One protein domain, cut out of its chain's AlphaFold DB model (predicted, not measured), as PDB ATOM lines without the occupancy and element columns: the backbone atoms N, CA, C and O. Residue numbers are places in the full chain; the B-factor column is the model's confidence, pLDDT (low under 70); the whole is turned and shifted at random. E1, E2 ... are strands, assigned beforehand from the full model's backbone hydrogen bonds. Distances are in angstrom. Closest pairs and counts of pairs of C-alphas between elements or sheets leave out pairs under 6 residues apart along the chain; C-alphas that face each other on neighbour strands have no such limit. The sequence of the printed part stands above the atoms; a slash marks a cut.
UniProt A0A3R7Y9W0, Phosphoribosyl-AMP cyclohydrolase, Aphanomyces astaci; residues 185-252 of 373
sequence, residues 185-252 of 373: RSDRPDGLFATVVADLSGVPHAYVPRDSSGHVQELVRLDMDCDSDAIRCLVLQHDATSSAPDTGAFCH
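What this domain is: This is residues 185 to 252 of the 373 residues of the protein "Phosphoribosyl-AMP cyclohydrolase" of Aphanomyces astaci (UniProt A0A3R7Y9W0). Little of this domain is regular structure: a narrow, strongly twisted ribbon of three strands makes its long axis, with E3 in the middle, and the loop 200 to 215 and the closing stretch 239 to 252 gather towards one end. The printed part has 68 residues, with no named helix and strands E1, E2, E3 along the chain; the mixed sheet has the order E1, E3, E2. The class is all strand, with 24 residues in named elements; the whole is loose, radius of gyration of the C-alphas 14.0 A, spanning 41 by 25 by 17 A.

How they stand to each other: E3, residues 230 to 238, is parallel to E1, residues 194 to 199, at 33 degrees; N 196 and O 231 are 2.8 A apart. E2, residues 216 to 224, forms an antiparallel hairpin with E3, with N 218 and O 236 at 2.9 A. E1 and E2 are apart.

Where its parts are: E3 measures 24.6 A from first to last C-alpha, E2 22.6 A and E1 16.7 A. C-alpha 194 is at (0.456, -12.117, 42.972), C-alpha 238 at (-4.795, -34.114, 50.056). E2 bends by 63 degrees at residue 220.

The domain as a whole: The farthest C-alphas, Pro 189 and Ser 243, are 42.6 A apart. The printed part has no cut. The link E1 to E2 is long. Residues 200 to 214 and 240 to 248 have pLDDT under 70.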
ATOM      1  N   ARG A 185      -1.372  -9.457  33.548       92.50
ATOM      2  CA  ARG A 185      -0.532  -8.260  33.645       92.50
ATOM      3  C   ARG A 185       0.250  -8.309  34.940       92.50
ATOM      4  O   ARG A 185      -0.283  -8.690  35.959       92.50
ATOM      5  N   SER A 186       1.526  -7.963  34.912       91.56
ATOM      6  CA  SER A 186       2.283  -7.772  36.146       91.56
ATOM      7  C   SER A 186       2.656  -6.305  36.222       91.56
ATOM      8  O   SER A 186       3.253  -5.762  35.289       91.56
ATOM      9  N   ASP A 187       2.272  -5.661  37.314       87.94
ATOM     10  CA  ASP A 187       2.714  -4.319  37.685       87.94
ATOM     11  C   ASP A 187       4.070  -4.350  38.420       87.94
ATOM     12  O   ASP A 187       4.676  -3.309  38.692       87.94
ATOM     13  N   ARG A 188       4.590  -5.550  38.707       89.88
ATOM     14  CA  ARG A 188       5.838  -5.753  39.435       89.88
ATOM     15  C   ARG A 188       7.058  -5.663  38.513       89.88
ATOM     16  O   ARG A 188       7.064  -6.246  37.429       89.88
ATOM     17  N   PRO A 189       8.167  -5.047  38.968       92.00
ATOM     18  CA  PRO A 189       9.404  -4.968  38.186       92.00
ATOM     19  C   PRO A 189      10.038  -6.323  37.837       92.00
ATOM     20  O   PRO A 189      10.827  -6.403  36.900       92.00
ATOM     21  N   ASP A 190       9.737  -7.370  38.609       93.06
ATOM     22  CA  ASP A 190      10.251  -8.731  38.413       93.06
ATOM     23  C   ASP A 190       9.379  -9.590  37.481       93.06
ATOM     24  O   ASP A 190       9.756 -10.720  37.169       93.06
ATOM     25  N   GLY A 191       8.237  -9.067  37.019       89.88
ATOM     26  CA  GLY A 191       7.311  -9.772  36.131       89.88
ATOM     27  C   GLY A 191       6.571 -10.942  36.787       89.88
ATOM     28  O   GLY A 191       5.977 -11.754  36.078       89.88
ATOM     29  N   LEU A 192       6.615 -11.062  38.118       91.00
ATOM     30  CA  LEU A 192       5.880 -12.091  38.854       91.00
ATOM     31  C   LEU A 192       4.429 -11.658  39.097       91.00
ATOM     32  O   LEU A 192       4.129 -10.470  39.172       91.00
ATOM     33  N   PHE A 193       3.532 -12.624  39.280       91.62
ATOM     34  CA  PHE A 193       2.119 -12.371  39.576       91.62
ATOM     35  C   PHE A 193       1.825 -12.638  41.047       91.62
ATOM     36  O   PHE A 193       2.321 -13.615  41.625       91.62
ATOM     37  N   ALA A 194       1.003 -11.792  41.664       90.00
ATOM     38  CA  ALA A 194       0.456 -12.117  42.972       90.00
ATOM     39  C   ALA A 194      -0.394 -13.389  42.838       90.00
ATOM     40  O   ALA A 194      -1.212 -13.500  41.932       90.00
ATOM     41  N   THR A 195      -0.176 -14.382  43.701       89.62
ATOM     42  CA  THR A 195      -0.921 -15.647  43.655       89.62
ATOM     43  C   THR A 195      -1.505 -15.944  45.024       89.62
ATOM     44  O   THR A 195      -0.774 -16.105  46.002       89.62
ATOM     45  N   VAL A 196      -2.829 -16.028  45.086       88.19
ATOM     46  CA  VAL A 196      -3.582 -16.414  46.277       88.19
ATOM     47  C   VAL A 196      -4.053 -17.848  46.098       88.19
ATOM     48  O   VAL A 196      -4.857 -18.139  45.215       88.19
ATOM     49  N   VAL A 197      -3.571 -18.742  46.955       85.44
ATOM     50  CA  VAL A 197      -4.052 -20.124  47.030       85.44
ATOM     51  C   VAL A 197      -5.107 -20.202  48.126       85.44
ATOM     52  O   VAL A 197      -4.819 -19.905  49.285       85.44
ATOM     53  N   ALA A 198      -6.324 -20.584  47.758       80.94
ATOM     54  CA  ALA A 198      -7.437 -20.753  48.679       80.94
ATOM     55  C   ALA A 198      -7.998 -22.169  48.563       80.94
ATOM     56  O   ALA A 198      -7.945 -22.789  47.500       80.94
ATOM     57  N   ASP A 199      -8.539 -22.685  49.663       76.88
ATOM     58  CA  ASP A 199      -9.266 -23.939  49.588       76.88
ATOM     59  C   ASP A 199     -10.602 -23.741  48.864       76.88
ATOM     60  O   ASP A 199     -11.219 -22.671  48.864       76.88
ATOM     61  N   LEU A 200     -11.034 -24.791  48.183       68.25
ATOM     62  CA  LEU A 200     -12.428 -24.921  47.822       68.25
ATOM     63  C   LEU A 200     -13.145 -25.321  49.087       68.25
ATOM     64  O   LEU A 200     -12.799 -26.344  49.675       68.25
ATOM     65  N   SER A 201     -14.221 -24.656  49.460       58.44
ATOM     66  CA  SER A 201     -15.151 -25.246  50.409       58.44
ATOM     67  C   SER A 201     -15.868 -26.497  49.891       58.44
ATOM     68  O   SER A 201     -16.963 -26.690  50.376       58.44
ATOM     69  N   GLY A 202     -15.251 -27.320  48.995       52.91
ATOM     70  CA  GLY A 202     -15.155 -28.806  49.000       52.91
ATOM     71  C   GLY A 202     -15.642 -29.646  47.782       52.91
ATOM     72  O   GLY A 202     -16.411 -30.583  47.976       52.91
ATOM     73  N   VAL A 203     -15.212 -29.396  46.535       34.66
ATOM     74  CA  VAL A 203     -15.492 -30.297  45.372       34.66
ATOM     75  C   VAL A 203     -14.544 -31.517  45.388       34.66
ATOM     76  O   VAL A 203     -13.415 -31.343  45.818       34.66
ATOM     77  N   PRO A 204     -14.901 -32.728  44.912       34.59
ATOM     78  CA  PRO A 204     -13.935 -33.822  44.740       34.59
ATOM     79  C   PRO A 204     -13.408 -33.990  43.291       34.59
ATOM     80  O   PRO A 204     -14.105 -33.632  42.344       34.59
ATOM     81  N   HIS A 205     -12.250 -34.672  43.176       31.17
ATOM     82  CA  HIS A 205     -11.623 -35.392  42.030       31.17
ATOM     83  C   HIS A 205     -10.465 -34.708  41.268       31.17
ATOM     84  O   HIS A 205     -10.726 -33.982  40.317       31.17
ATOM     85  N   ALA A 206      -9.203 -35.091  41.539       30.77
ATOM     86  CA  ALA A 206      -8.317 -36.003  40.780       30.77
ATOM     87  C   ALA A 206      -6.824 -35.877  41.215       30.77
ATOM     88  O   ALA A 206      -6.317 -34.815  41.546       30.77
ATOM     89  N   TYR A 207      -6.085 -36.989  41.171       35.06
ATOM     90  CA  TYR A 207      -4.708 -37.166  41.673       35.06
ATOM     91  C   TYR A 207      -3.622 -36.328  40.949       35.06
ATOM     92  O   TYR A 207      -3.584 -36.302  39.719       35.06
ATOM     93  N   VAL A 208      -2.678 -35.734  41.702       40.06
ATOM     94  CA  VAL A 208      -1.534 -34.923  41.206       40.06
ATOM     95  C   VAL A 208      -0.222 -35.327  41.929       40.06
ATOM     96  O   VAL A 208      -0.286 -35.854  43.042       40.06
ATOM     97  N   PRO A 209       0.975 -35.173  41.314       39.25
ATOM     98  CA  PRO A 209       2.227 -35.757  41.806       39.25
ATOM     99  C   PRO A 209       2.749 -35.197  43.136       39.25
ATOM    100  O   PRO A 209       2.541 -34.044  43.495       39.25
ATOM    101  N   ARG A 210       3.487 -36.069  43.827       46.31
ATOM    102  CA  ARG A 210       3.975 -35.969  45.205       46.31
ATOM    103  C   ARG A 210       5.318 -35.233  45.289       46.31
ATOM    104  O   ARG A 210       6.251 -35.606  44.578       46.31
ATOM    105  N   ASP A 211       5.438 -34.269  46.201       49.12
ATOM    106  CA  ASP A 211       6.730 -33.712  46.624       49.12
ATOM    107  C   ASP A 211       7.291 -34.439  47.868       49.12
ATOM    108  O   ASP A 211       6.683 -35.369  48.405       49.12
ATOM    109  N   SER A 212       8.475 -34.035  48.336       50.56
ATOM    110  CA  SER A 212       9.172 -34.659  49.470       50.56
ATOM    111  C   SER A 212       8.468 -34.514  50.828       50.56
ATOM    112  O   SER A 212       8.867 -35.201  51.766       50.56
ATOM    113  N   SER A 213       7.456 -33.642  50.951       57.16
ATOM    114  CA  SER A 213       6.650 -33.484  52.175       57.16
ATOM    115  C   SER A 213       5.498 -34.492  52.255       57.16
ATOM    116  O   SER A 213       5.031 -34.816  53.343       57.16
ATOM    117  N   GLY A 214       5.065 -35.022  51.106       64.38
ATOM    118  CA  GLY A 214       3.945 -35.955  50.998       64.38
ATOM    119  C   GLY A 214       2.569 -35.293  50.874       64.38
ATOM    120  O   GLY A 214       1.621 -36.001  50.529       64.38
ATOM    121  N   HIS A 215       2.458 -33.979  51.081       72.12
ATOM    122  CA  HIS A 215       1.217 -33.224  50.909       72.12
ATOM    123  C   HIS A 215       1.054 -32.765  49.455       72.12
ATOM    124  O   HIS A 215       2.017 -32.347  48.816       72.12
ATOM    125  N   VAL A 216      -0.167 -32.848  48.919       76.12
ATOM    126  CA  VAL A 216      -0.460 -32.479  47.524       76.12
ATOM    127  C   VAL A 216      -1.606 -31.476  47.485       76.12
ATOM    128  O   VAL A 216      -2.615 -31.649  48.170       76.12
ATOM    129  N   GLN A 217      -1.452 -30.443  46.656       79.94
ATOM    130  CA  GLN A 217      -2.522 -29.517  46.302       79.94
ATOM    131  C   GLN A 217      -2.986 -29.803  44.880       79.94
ATOM    132  O   GLN A 217      -2.229 -29.666  43.920       79.94
ATOM    133  N   GLU A 218      -4.238 -30.211  44.752       82.69
ATOM    134  CA  GLU A 218      -4.881 -30.386  43.461       82.69
ATOM    135  C   GLU A 218      -5.498 -29.059  43.024       82.69
ATOM    136  O   GLU A 218      -6.326 -28.495  43.740       82.69
ATOM    137  N   LEU A 219      -5.109 -28.562  41.850       86.25
ATOM    138  CA  LEU A 219      -5.683 -27.354  41.274       86.25
ATOM    139  C   LEU A 219      -7.044 -27.656  40.649       86.25
ATOM    140  O   LEU A 219      -7.129 -28.425  39.695       86.25
ATOM    141  N   VAL A 220      -8.083 -26.978  41.130       85.12
ATOM    142  CA  VAL A 220      -9.446 -27.156  40.612       85.12
ATOM    143  C   VAL A 220      -9.916 -25.954  39.813       85.12
ATOM    144  O   VAL A 220     -10.665 -26.107  38.849       85.12
ATOM    145  N   ARG A 221      -9.495 -24.745  40.191       88.81
ATOM    146  CA  ARG A 221      -9.901 -23.535  39.478       88.81
ATOM    147  C   ARG A 221      -8.846 -22.448  39.541       88.81
ATOM    148  O   ARG A 221      -8.245 -22.213  40.586       88.81
ATOM    149  N   LEU A 222      -8.700 -21.751  38.424       91.81
ATOM    150  CA  LEU A 222      -7.992 -20.492  38.312       91.81
ATOM    151  C   LEU A 222      -8.990 -19.375  38.015       91.81
ATOM    152  O   LEU A 222      -9.931 -19.526  37.228       91.81
ATOM    153  N   ASP A 223      -8.774 -18.249  38.674       90.75
ATOM    154  CA  ASP A 223      -9.413 -16.984  38.359       90.75
ATOM    155  C   ASP A 223      -8.349 -15.886  38.338       90.75
ATOM    156  O   ASP A 223      -7.328 -15.977  39.019       90.75
ATOM    157  N   MET A 224      -8.627 -14.846  37.567       91.50
ATOM    158  CA  MET A 224      -7.908 -13.578  37.607       91.50
ATOM    159  C   MET A 224      -8.807 -12.550  38.283       91.50
ATOM    160  O   MET A 224     -10.040 -12.677  38.230       91.50
ATOM    161  N   ASP A 225      -8.214 -11.551  38.915       90.38
ATOM    162  CA  ASP A 225      -8.951 -10.369  39.349       90.38
ATOM    163  C   ASP A 225      -9.327  -9.448  38.171       90.38
ATOM    164  O   ASP A 225      -9.229  -9.814  36.995       90.38
ATOM    165  N   CYS A 226      -9.899  -8.285  38.481       86.81
ATOM    166  CA  CYS A 226     -10.535  -7.415  37.493       86.81
ATOM    167  C   CYS A 226      -9.551  -6.726  36.536       86.81
ATOM    168  O   CYS A 226      -9.910  -6.473  35.384       86.81
ATOM    169  N   ASP A 227      -8.340  -6.436  36.997       90.12
ATOM    170  CA  ASP A 227      -7.244  -5.794  36.266       90.12
ATOM    171  C   ASP A 227      -6.133  -6.768  35.864       90.12
ATOM    172  O   ASP A 227      -5.221  -6.375  35.129       90.12
ATOM    173  N   SER A 228      -6.319  -8.055  36.176       93.19
ATOM    174  CA  SER A 228      -5.537  -9.171  35.645       93.19
ATOM    175  C   SER A 228      -4.131  -9.281  36.226       93.19
ATOM    176  O   SER A 228      -3.267  -9.860  35.562       93.19
ATOM    177  N   ASP A 229      -3.898  -8.760  37.432       93.69
ATOM    178  CA  ASP A 229      -2.581  -8.753  38.080       93.69
ATOM    179  C   ASP A 229      -2.413  -9.720  39.258       93.69
ATOM    180  O   ASP A 229      -1.278 -10.089  39.612       93.69
ATOM    181  N   ALA A 230      -3.525 -10.262  39.757       90.00
ATOM    182  CA  ALA A 230      -3.523 -11.343  40.725       90.00
ATOM    183  C   ALA A 230      -4.238 -12.600  40.217       90.00
ATOM    184  O   ALA A 230      -5.298 -12.576  39.585       90.00
ATOM    185  N   ILE A 231      -3.658 -13.744  40.572       92.31
ATOM    186  CA  ILE A 231      -4.188 -15.075  40.299       92.31
ATOM    187  C   ILE A 231      -4.786 -15.630  41.585       92.31
ATOM    188  O   ILE A 231      -4.130 -15.669  42.629       92.31
ATOM    189  N   ARG A 232      -6.011 -16.144  41.503       91.69
ATOM    190  CA  ARG A 232      -6.605 -16.974  42.549       91.69
ATOM    191  C   ARG A 232      -6.611 -18.434  42.115       91.69
ATOM    192  O   ARG A 232      -7.314 -18.796  41.175       91.69
ATOM    193  N   CYS A 233      -5.891 -19.268  42.854       90.75
ATOM    194  CA  CYS A 233      -5.893 -20.719  42.717       90.75
ATOM    195  C   CYS A 233      -6.813 -21.319  43.777       90.75
ATOM    196  O   CYS A 233      -6.534 -21.206  44.970       90.75
ATOM    197  N   LEU A 234      -7.890 -21.975  43.357       87.06
ATOM    198  CA  LEU A 234      -8.689 -22.798  44.254       87.06
ATOM    199  C   LEU A 234      -8.192 -24.236  44.196       87.06
ATOM    200  O   LEU A 234      -8.115 -24.826  43.111       87.06
ATOM    201  N   VAL A 235      -7.857 -24.781  45.363       83.62
ATOM    202  CA  VAL A 235      -7.222 -26.093  45.487       83.62
ATOM    203  C   VAL A 235      -7.950 -27.010  46.463       83.62
ATOM    204  O   VAL A 235      -8.637 -26.550  47.378       83.62
ATOM    205  N   LEU A 236      -7.748 -28.314  46.286       80.25
ATOM    206  CA  LEU A 236      -8.032 -29.335  47.297       80.25
ATOM    207  C   LEU A 236      -6.728 -29.786  47.935       80.25
ATOM    208  O   LEU A 236      -5.739 -30.010  47.234       80.25
ATOM    209  N   GLN A 237      -6.729 -29.925  49.258       79.38
ATOM    210  CA  GLN A 237      -5.550 -30.367  49.998       79.38
ATOM    211  C   GLN A 237      -5.673 -31.847  50.341       79.38
ATOM    212  O   GLN A 237      -6.564 -32.247  51.088       79.38
ATOM    213  N   HIS A 238      -4.766 -32.670  49.830       75.50
ATOM    214  CA  HIS A 238      -4.795 -34.114  50.056       75.50
ATOM    215  C   HIS A 238      -3.710 -34.544  51.043       75.50
ATOM    216  O   HIS A 238      -2.562 -34.097  50.967       75.50
ATOM    217  N   ASP A 239      -4.084 -35.423  51.973       70.44
ATOM    218  CA  ASP A 239      -3.145 -36.118  52.853       70.44
ATOM    219  C   ASP A 239      -2.567 -37.337  52.117       70.44
ATOM    220  O   ASP A 239      -3.280 -38.054  51.415       70.44
ATOM    221  N   ALA A 240      -1.280 -37.621  52.318       64.12
ATOM    222  CA  ALA A 240      -0.627 -38.831  51.828       64.12
ATOM    223  C   ALA A 240      -1.293 -40.139  52.297       64.12
ATOM    224  O   ALA A 240      -1.112 -41.169  51.643       64.12
ATOM    225  N   THR A 241      -1.978 -40.111  53.442       65.19
ATOM    226  CA  THR A 241      -2.457 -41.286  54.185       65.19
ATOM    227  C   THR A 241      -3.969 -41.500  54.106       65.19
ATOM    228  O   THR A 241      -4.454 -42.564  54.493       65.19
ATOM    229  N   SER A 242      -4.718 -40.529  53.576       63.84
ATOM    230  CA  SER A 242      -6.180 -40.544  53.529       63.84
ATOM    231  C   SER A 242      -6.684 -40.649  52.093       63.84
ATOM    232  O   SER A 242      -6.236 -39.933  51.204       63.84
ATOM    233  N   SER A 243      -7.664 -41.525  51.863       60.66
ATOM    234  CA  SER A 243      -8.413 -41.570  50.602       60.66
ATOM    235  C   SER A 243      -9.579 -40.577  50.568       60.66
ATOM    236  O   SER A 243     -10.278 -40.496  49.560       60.66
ATOM    237  N   ALA A 244      -9.847 -39.879  51.677       60.19
ATOM    238  CA  ALA A 244     -10.898 -38.875  51.739       60.19
ATOM    239  C   ALA A 244     -10.395 -37.556  51.119       60.19
ATOM    240  O   ALA A 244      -9.321 -37.078  51.500       60.19
ATOM    241  N   PRO A 245     -11.147 -36.958  50.178       61.25
ATOM    242  CA  PRO A 245     -10.738 -35.725  49.520       61.25
ATOM    243  C   PRO A 245     -10.687 -34.562  50.517       61.25
ATOM    244  O   PRO A 245     -11.456 -34.525  51.476       61.25
ATOM    245  N   ASP A 246      -9.799 -33.605  50.254       68.19
ATOM    246  CA  ASP A 246      -9.670 -32.361  51.024       68.19
ATOM    247  C   ASP A 246      -9.354 -32.553  52.524       68.19
ATOM    248  O   ASP A 246      -9.789 -31.770  53.367       68.19
ATOM    249  N   THR A 247      -8.592 -33.589  52.888       67.81
ATOM    250  CA  THR A 247      -8.238 -33.904  54.291       67.81
ATOM    251  C   THR A 247      -6.802 -33.552  54.692       67.81
ATOM    252  O   THR A 247      -6.444 -33.697  55.856       67.81
ATOM    253  N   GLY A 248      -5.982 -33.052  53.767       68.31
ATOM    254  CA  GLY A 248      -4.573 -32.744  54.019       68.31
ATOM    255  C   GLY A 248      -4.343 -31.465  54.819       68.31
ATOM    256  O   GLY A 248      -5.087 -30.493  54.701       68.31
ATOM    257  N   ALA A 249      -3.263 -31.454  55.600       71.44
ATOM    258  CA  ALA A 249      -2.588 -30.231  56.008       71.44
ATOM    259  C   ALA A 249      -1.570 -29.831  54.930       71.44
ATOM    260  O   ALA A 249      -0.965 -30.691  54.301       71.44
ATOM    261  N   PHE A 250      -1.379 -28.534  54.704       74.38
ATOM    262  CA  PHE A 250      -0.387 -28.027  53.745       74.38
ATOM    263  C   PHE A 250       0.731 -27.245  54.432       74.38
ATOM    264  O   PHE A 250       1.879 -27.251  53.997       74.38
ATOM    265  N   CYS A 251       0.401 -26.535  55.507       75.19
ATOM    266  CA  CYS A 251       1.373 -25.738  56.226       75.19
ATOM    267  C   CYS A 251       2.438 -26.647  56.850       75.19
ATOM    268  O   CYS A 251       2.129 -27.708  57.387       75.19
ATOM    269  N   HIS A 252       3.681 -26.169  56.887       75.06
ATOM    270  CA  HIS A 252       4.808 -26.826  57.560       75.06
ATOM    271  C   HIS A 252       4.586 -27.075  59.068       75.06
ATOM    272  O   HIS A 252       5.351 -27.809  59.685       75.06
TER     273      HIS A 252